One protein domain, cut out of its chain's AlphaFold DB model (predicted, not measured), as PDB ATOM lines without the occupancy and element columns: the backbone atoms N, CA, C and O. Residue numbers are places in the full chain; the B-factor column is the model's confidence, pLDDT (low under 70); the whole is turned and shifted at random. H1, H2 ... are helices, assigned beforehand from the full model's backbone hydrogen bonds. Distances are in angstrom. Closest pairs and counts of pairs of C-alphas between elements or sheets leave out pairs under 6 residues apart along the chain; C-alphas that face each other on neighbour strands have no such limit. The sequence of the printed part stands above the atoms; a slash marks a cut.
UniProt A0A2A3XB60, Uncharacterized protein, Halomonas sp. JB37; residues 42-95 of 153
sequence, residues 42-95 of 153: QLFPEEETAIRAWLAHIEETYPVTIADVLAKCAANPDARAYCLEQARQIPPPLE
ATOM      1  N   GLN A  42     136.336 163.607 186.152       71.81
ATOM      2  CA  GLN A  42     135.961 162.198 186.285       71.81
ATOM      3  C   GLN A  42     136.484 161.418 185.078       71.81
ATOM      4  O   GLN A  42     136.330 161.860 183.940       71.81
ATOM      5  N   LEU A  43     137.161 160.300 185.350       83.38
ATOM      6  CA  LEU A  43     137.508 159.307 184.340       83.38
ATOM      7  C   LEU A  43     136.241 158.509 184.045       83.38
ATOM      8  O   LEU A  43     135.634 157.965 184.971       83.38
ATOM      9  N   PHE A  44     135.816 158.477 182.789       88.81
ATOM     10  CA  PHE A  44     134.606 157.748 182.437       88.81
ATOM     11  C   PHE A  44     134.867 156.232 182.378       88.81
ATOM     12  O   PHE A  44     135.994 155.810 182.099       88.81
ATOM     13  N   PRO A  45     133.852 155.381 182.616       89.12
ATOM     14  CA  PRO A  45     134.014 153.926 182.575       89.12
ATOM     15  C   PRO A  45     134.561 153.398 181.239       89.12
ATOM     16  O   PRO A  45     135.349 152.449 181.212       89.12
ATOM     17  N   GLU A  46     134.177 154.014 180.121       89.06
ATOM     18  CA  GLU A  46     134.697 153.686 178.795       89.06
ATOM     19  C   GLU A  46     136.180 154.048 178.643       89.06
ATOM     20  O   GLU A  46     136.947 153.271 178.072       89.06
ATOM     21  N   GLU A  47     136.607 155.179 179.211       91.62
ATOM     22  CA  GLU A  47     138.005 155.615 179.221       91.62
ATOM     23  C   GLU A  47     138.851 154.677 180.085       91.62
ATOM     24  O   GLU A  47     139.912 154.230 179.657       91.62
ATOM     25  N   GLU A  48     138.359 154.312 181.271       92.50
ATOM     26  CA  GLU A  48     138.996 153.322 182.141       92.50
ATOM     27  C   GLU A  48     139.158 151.973 181.430       92.50
ATOM     28  O   GLU A  48     140.228 151.364 181.494       92.50
ATOM     29  N   THR A  49     138.128 151.519 180.713       92.31
ATOM     30  CA  THR A  49     138.170 150.262 179.953       92.31
ATOM     31  C   THR A  49     139.210 150.325 178.835       92.31
ATOM     32  O   THR A  49     140.004 149.396 178.688       92.31
ATOM     33  N   ALA A  50     139.260 151.430 178.086       91.94
ATOM     34  CA  ALA A  50     140.245 151.638 177.027       91.94
ATOM     35  C   ALA A  50     141.681 151.675 177.580       91.94
ATOM     36  O   ALA A  50     142.574 151.021 177.040       91.94
ATOM     37  N   ILE A  51     141.902 152.376 178.696       92.25
ATOM     38  CA  ILE A  51     143.208 152.447 179.363       92.25
ATOM     39  C   ILE A  51     143.616 151.069 179.896       92.25
ATOM     40  O   ILE A  51     144.767 150.671 179.741       92.25
ATOM     41  N   ARG A  52     142.694 150.295 180.474       92.50
ATOM     42  CA  ARG A  52     142.976 148.923 180.925       92.50
ATOM     43  C   ARG A  52     143.307 147.983 179.771       92.50
ATOM     44  O   ARG A  52     144.231 147.187 179.904       92.50
ATOM     45  N   ALA A  53     142.593 148.080 178.650       91.25
ATOM     46  CA  ALA A  53     142.898 147.304 177.450       91.25
ATOM     47  C   ALA A  53     144.301 147.632 176.918       91.25
ATOM     48  O   ALA A  53     145.052 146.730 176.554       91.25
ATOM     49  N   TRP A  54     144.678 148.913 176.941       93.94
ATOM     50  CA  TRP A  54     146.020 149.359 176.570       93.94
ATOM     51  C   TRP A  54     147.095 148.794 177.493       93.94
ATOM     52  O   TRP A  54     148.084 148.247 177.011       93.94
ATOM     53  N   LEU A  55     146.887 148.881 178.809       93.88
ATOM     54  CA  LEU A  55     147.815 148.338 179.801       93.88
ATOM     55  C   LEU A  55     147.985 146.822 179.633       93.88
ATOM     56  O   LEU A  55     149.109 146.336 179.583       93.88
ATOM     57  N   ALA A  56     146.891 146.087 179.430       91.12
ATOM     58  CA  ALA A  56     146.953 144.657 179.147       91.12
ATOM     59  C   ALA A  56     147.721 144.346 177.847       91.12
ATOM     60  O   ALA A  56     148.470 143.373 177.803       91.12
ATOM     61  N   HIS A  57     147.573 145.176 176.808       89.69
ATOM     62  CA  HIS A  57     148.292 145.017 175.540       89.69
ATOM     63  C   HIS A  57     149.813 145.175 175.689       89.69
ATOM     64  O   HIS A  57     150.561 144.465 175.024       89.69
ATOM     65  N   ILE A  58     150.274 146.059 176.578       92.38
ATOM     66  CA  ILE A  58     151.704 146.223 176.896       92.38
ATOM     67  C   ILE A  58     152.191 145.272 178.005       92.38
ATOM     68  O   ILE A  58     153.259 145.495 178.568       92.38
ATOM     69  N   GLU A  59     151.410 144.235 178.321       90.56
ATOM     70  CA  GLU A  59     151.676 143.232 179.365       90.56
ATOM     71  C   GLU A  59     151.692 143.781 180.807       90.56
ATOM     72  O   GLU A  59     152.074 143.085 181.750       90.56
ATOM     73  N   GLU A  60     151.197 145.002 181.021       91.69
ATOM     74  CA  GLU A  60     150.991 145.560 182.358       91.69
ATOM     75  C   GLU A  60     149.707 144.984 182.962       91.69
ATOM     76  O   GLU A  60     148.604 145.505 182.799       91.69
ATOM     77  N   THR A  61     149.862 143.870 183.676       90.38
ATOM     78  CA  THR A  61     148.769 143.144 184.347       90.38
ATOM     79  C   THR A  61     148.769 143.325 185.866       90.38
ATOM     80  O   THR A  61     147.847 142.873 186.550       90.38
ATOM     81  N   TYR A  62     149.778 144.009 186.417       93.25
ATOM     82  CA  TYR A  62     149.908 144.219 187.855       93.25
ATOM     83  C   TYR A  62     148.830 145.182 188.376       93.25
ATOM     84  O   TYR A  62     148.801 146.351 187.982       93.25
ATOM     85  N   PRO A  63     147.977 144.750 189.324       90.06
ATOM     86  CA  PRO A  63     146.814 145.529 189.748       90.06
ATOM     87  C   PRO A  63     147.193 146.848 190.430       90.06
ATOM     88  O   PRO A  63     146.477 147.835 190.288       90.06
ATOM     89  N   VAL A  64     148.331 146.883 191.131       93.12
ATOM     90  CA  VAL A  64     148.839 148.092 191.799       93.12
ATOM     91  C   VAL A  64     149.242 149.148 190.768       93.12
ATOM     92  O   VAL A  64     148.800 150.290 190.848       93.12
ATOM     93  N   THR A  65     150.003 148.753 189.745       91.25
ATOM     94  CA  THR A  65     150.419 149.647 188.656       91.25
ATOM     95  C   THR A  65     149.217 150.172 187.876       91.25
ATOM     96  O   THR A  65     149.145 151.362 187.576       91.25
ATOM     97  N   ILE A  66     148.239 149.305 187.586       92.19
ATOM     98  CA  ILE A  66     147.003 149.697 186.898       92.19
ATOM     99  C   ILE A  66     146.234 150.735 187.726       92.19
ATOM    100  O   ILE A  66     145.824 151.761 187.184       92.19
ATOM    101  N   ALA A  67     146.065 150.508 189.032       92.50
ATOM    102  CA  ALA A  67     145.377 151.446 189.915       92.50
ATOM    103  C   ALA A  67     146.077 152.815 189.966       92.50
ATOM    104  O   ALA A  67     145.409 153.845 189.876       92.50
ATOM    105  N   ASP A  68     147.411 152.834 190.023       93.25
ATOM    106  CA  ASP A  68     148.200 154.069 190.017       93.25
ATOM    107  C   ASP A  68     148.050 154.856 188.709       93.25
ATOM    108  O   ASP A  68     147.930 156.084 188.727       93.25
ATOM    109  N   VAL A  69     148.053 154.170 187.561       92.56
ATOM    110  CA  VAL A  69     147.843 154.810 186.253       92.56
ATOM    111  C   VAL A  69     146.435 155.395 186.170       92.56
ATOM    112  O   VAL A  69     146.283 156.557 185.796       92.56
ATOM    113  N   LEU A  70     145.413 154.647 186.591       92.56
ATOM    114  CA  LEU A  70     144.027 155.126 186.594       92.56
ATOM    115  C   LEU A  70     143.833 156.324 187.531       92.56
ATOM    116  O   LEU A  70     143.202 157.305 187.140       92.56
ATOM    117  N   ALA A  71     144.431 156.298 188.725       91.19
ATOM    118  CA  ALA A  71     144.399 157.424 189.656       91.19
ATOM    119  C   ALA A  71     145.070 158.677 189.064       91.19
ATOM    120  O   ALA A  71     144.542 159.785 189.188       91.19
ATOM    121  N   LYS A  72     146.199 158.513 188.358       91.19
ATOM    122  CA  LYS A  72     146.872 159.611 187.642       91.19
ATOM    123  C   LYS A  72     146.024 160.165 186.499       91.19
ATOM    124  O   LYS A  72     145.956 161.383 186.346       91.19
ATOM    125  N   CYS A  73     145.355 159.309 185.730       91.00
ATOM    126  CA  CYS A  73     144.442 159.736 184.667       91.00
ATOM    127  C   CYS A  73     143.203 160.453 185.220       91.00
ATOM    128  O   CYS A  73     142.743 161.416 184.615       91.00
ATOM    129  N   ALA A  74     142.685 160.043 186.380       89.62
ATOM    130  CA  ALA A  74     141.580 160.739 187.036       89.62
ATOM    131  C   ALA A  74     141.993 162.133 187.547       89.62
ATOM    132  O   ALA A  74     141.231 163.090 187.436       89.62
ATOM    133  N   ALA A  75     143.209 162.268 188.082       89.25
ATOM    134  CA  ALA A  75     143.694 163.525 188.651       89.25
ATOM    135  C   ALA A  75     144.226 164.530 187.610       89.25
ATOM    136  O   ALA A  75     144.215 165.733 187.874       89.25
ATOM    137  N   ASN A  76     144.717 164.067 186.455       89.69
ATOM    138  CA  ASN A  76     145.387 164.910 185.463       89.69
ATOM    139  C   ASN A  76     144.797 164.723 184.045       89.69
ATOM    140  O   ASN A  76     144.981 163.660 183.441       89.69
ATOM    141  N   PRO A  77     144.157 165.761 183.464       87.38
ATOM    142  CA  PRO A  77     143.542 165.671 182.141       87.38
ATOM    143  C   PRO A  77     144.555 165.457 181.005       87.38
ATOM    144  O   PRO A  77     144.212 164.793 180.026       87.38
ATOM    145  N   ASP A  78     145.792 165.945 181.133       89.25
ATOM    146  CA  ASP A  78     146.849 165.710 180.140       89.25
ATOM    147  C   ASP A  78     147.313 164.248 180.170       89.25
ATOM    148  O   ASP A  78     147.524 163.629 179.126       89.25
ATOM    149  N   ALA A  79     147.420 163.664 181.370       89.94
ATOM    150  CA  ALA A  79     147.748 162.248 181.534       89.94
ATOM    151  C   ALA A  79     146.634 161.352 180.971       89.94
ATOM    152  O   ALA A  79     146.918 160.373 180.284       89.94
ATOM    153  N   ARG A  80     145.365 161.718 181.197       91.12
ATOM    154  CA  ARG A  80     144.210 161.053 180.577       91.12
ATOM    155  C   ARG A  80     144.277 161.117 179.055       91.12
ATOM    156  O   ARG A  80     144.171 160.080 178.408       91.12
ATOM    157  N   ALA A  81     144.482 162.306 178.484       91.25
ATOM    158  CA  ALA A  81     144.559 162.482 177.035       91.25
ATOM    159  C   ALA A  81     145.677 161.632 176.415       91.25
ATOM    160  O   ALA A  81     145.463 160.989 175.389       91.25
ATOM    161  N   TYR A  82     146.839 161.566 177.074       92.75
ATOM    162  CA  TYR A  82     147.941 160.707 176.653       92.75
ATOM    163  C   TYR A  82     147.554 159.223 176.662       92.75
ATOM    164  O   TYR A  82     147.717 158.547 175.648       92.75
ATOM    165  N   CYS A  83     147.016 158.713 177.772       91.88
ATOM    166  CA  CYS A  83     146.645 157.301 177.877       91.88
ATOM    167  C   CYS A  83     145.539 156.915 176.886       91.88
ATOM    168  O   CYS A  83     145.593 155.830 176.313       91.88
ATOM    169  N   LEU A  84     144.580 157.807 176.623       93.12
ATOM    170  CA  LEU A  84     143.555 157.587 175.602       93.12
ATOM    171  C   LEU A  84     144.132 157.566 174.190       93.12
ATOM    172  O   LEU A  84     143.715 156.747 173.376       93.12
ATOM    173  N   GLU A  85     145.099 158.433 173.896       94.12
ATOM    174  CA  GLU A  85     145.771 158.411 172.601       94.12
ATOM    175  C   GLU A  85     146.546 157.109 172.398       94.12
ATOM    176  O   GLU A  85     146.478 156.521 171.324       94.12
ATOM    177  N   GLN A  86     147.206 156.599 173.440       94.06
ATOM    178  CA  GLN A  86     147.844 155.286 173.371       94.06
ATOM    179  C   GLN A  86     146.823 154.148 173.220       94.06
ATOM    180  O   GLN A  86     147.036 153.235 172.424       94.06
ATOM    181  N   ALA A  87     145.683 154.223 173.912       92.81
ATOM    182  CA  ALA A  87     144.632 153.217 173.811       92.81
ATOM    183  C   ALA A  87     144.004 153.120 172.409       92.81
ATOM    184  O   ALA A  87     143.568 152.043 172.010       92.81
ATOM    185  N   ARG A  88     144.004 154.205 171.623       92.19
ATOM    186  CA  ARG A  88     143.555 154.182 170.216       92.19
ATOM    187  C   ARG A  88     144.489 153.419 169.281       92.19
ATOM    188  O   ARG A  88     144.055 153.018 168.207       92.19
ATOM    189  N   GLN A  89     145.750 153.241 169.668       90.75
ATOM    190  CA  GLN A  89     146.753 152.553 168.852       90.75
ATOM    191  C   GLN A  89     146.702 151.029 169.020       90.75
ATOM    192  O   GLN A  89     147.396 150.315 168.298       90.75
ATOM    193  N   ILE A  90     145.902 150.512 169.960       89.00
ATOM    194  CA  ILE A  90     145.752 149.068 170.138       89.00
ATOM    195  C   ILE A  90     144.953 148.522 168.947       89.00
ATOM    196  O   ILE A  90     143.850 149.016 168.682       89.00
ATOM    197  N   PRO A  91     145.450 147.494 168.240       83.50
ATOM    198  CA  PRO A  91     144.633 146.803 167.254       83.50
ATOM    199  C   PRO A  91     143.386 146.211 167.934       83.50
ATOM    200  O   PRO A  91     143.463 145.789 169.092       83.50
ATOM    201  N   PRO A  92     142.232 146.152 167.245       78.50
ATOM    202  CA  PRO A  92     141.060 145.485 167.796       78.50
ATOM    203  C   PRO A  92     141.431 144.051 168.208       78.50
ATOM    204  O   PRO A  92     142.261 143.428 167.531       78.50
ATOM    205  N   PRO A  93     140.850 143.520 169.302       71.94
ATOM    206  CA  PRO A  93     141.084 142.141 169.702       71.94
ATOM    207  C   PRO A  93     140.873 141.218 168.504       71.94
ATOM    208  O   PRO A  93     139.862 141.333 167.811       71.94
ATOM    209  N   LEU A  94     141.837 140.332 168.249       72.88
ATOM    210  CA  LEU A  94     141.677 139.311 167.221       72.88
ATOM    211  C   LEU A  94     140.446 138.485 167.592       72.88
ATOM    212  O   LEU A  94     140.412 137.872 168.662       72.88
ATOM    213  N   GLU A  95     139.424 138.501 166.736       73.81
ATOM    214  CA  GLU A  95     138.317 137.571 166.913       73.81
ATOM    215  C   GLU A  95     138.883 136.147 166.850       73.81
ATOM    216  O   GLU A  95     139.726 135.871 165.987       73.81
TER     217      GLU A  95
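Overview. This is residues 42 to 95 of the 153 residues of an uncharacterized protein of Halomonas sp. JB37 (UniProt A0A2A3XB60). Two helices, H2 and H3, meet at a corner as a V, and H1 slants into the open mouth of that V from one side, packing on both; the three centres make a triangle. The stretch after H3, residues 88 to 95, leads off as a tail with no named element and adds to the length. The printed part has 54 residues with three named helices, in the order H1, H2, H3, and no named strand: its class is all helix. It is compact, with a radius of gyration of the C-alphas of 10.6 A, and elongated, with spans of 34 by 21 by 16 A.

Arrangement. Begin with H1, residues 45 to 57, and look for H3, residues 77 to 87. They touch, closest at the C-alphas of Trp 54 and Ala 87, 4.9 A apart, and run the same way at a steep tilt of 54 degrees. H2, residues 63 to 75, touches H1 with its residues 66 to 70 alone, closest at the C-alphas of Glu 48 and Leu 70, 7.0 A apart. H1 and H2 form a helical hairpin, opposite ways at a steep tilt of 43 degrees. H2 and H3 touch only at the corner by their link, with residues 72 to 74 of H2 alone; there the closest C-alphas, of Cys 73 and Arg 80, are 4.3 A apart. They run opposite ways at a steep tilt of 51 degrees. In H1, H2 and H3 every O i to N i+4 pair is within hydrogen-bond range.

Along the chain. Find C-alpha 45 at (134.014, 153.926, 182.575); from there H1 runs 18.2 A to C-alpha 57. H2 starts at C-alpha 63, at (146.814, 145.529, 189.748), and runs 18.3 A to C-alpha 75. H3 runs 15.0 A from C-alpha 77 to C-alpha 87, at (144.632, 153.217, 173.811).

Size, cuts and confidence. Look to Ala 75 and Glu 95 for the two C-alphas farthest apart, 34.3 A. The printed part has no cut, and the links H1 to H2 and H2 to H3 are tight. Its mean pLDDT is 89.5, and no printed residue is under 70.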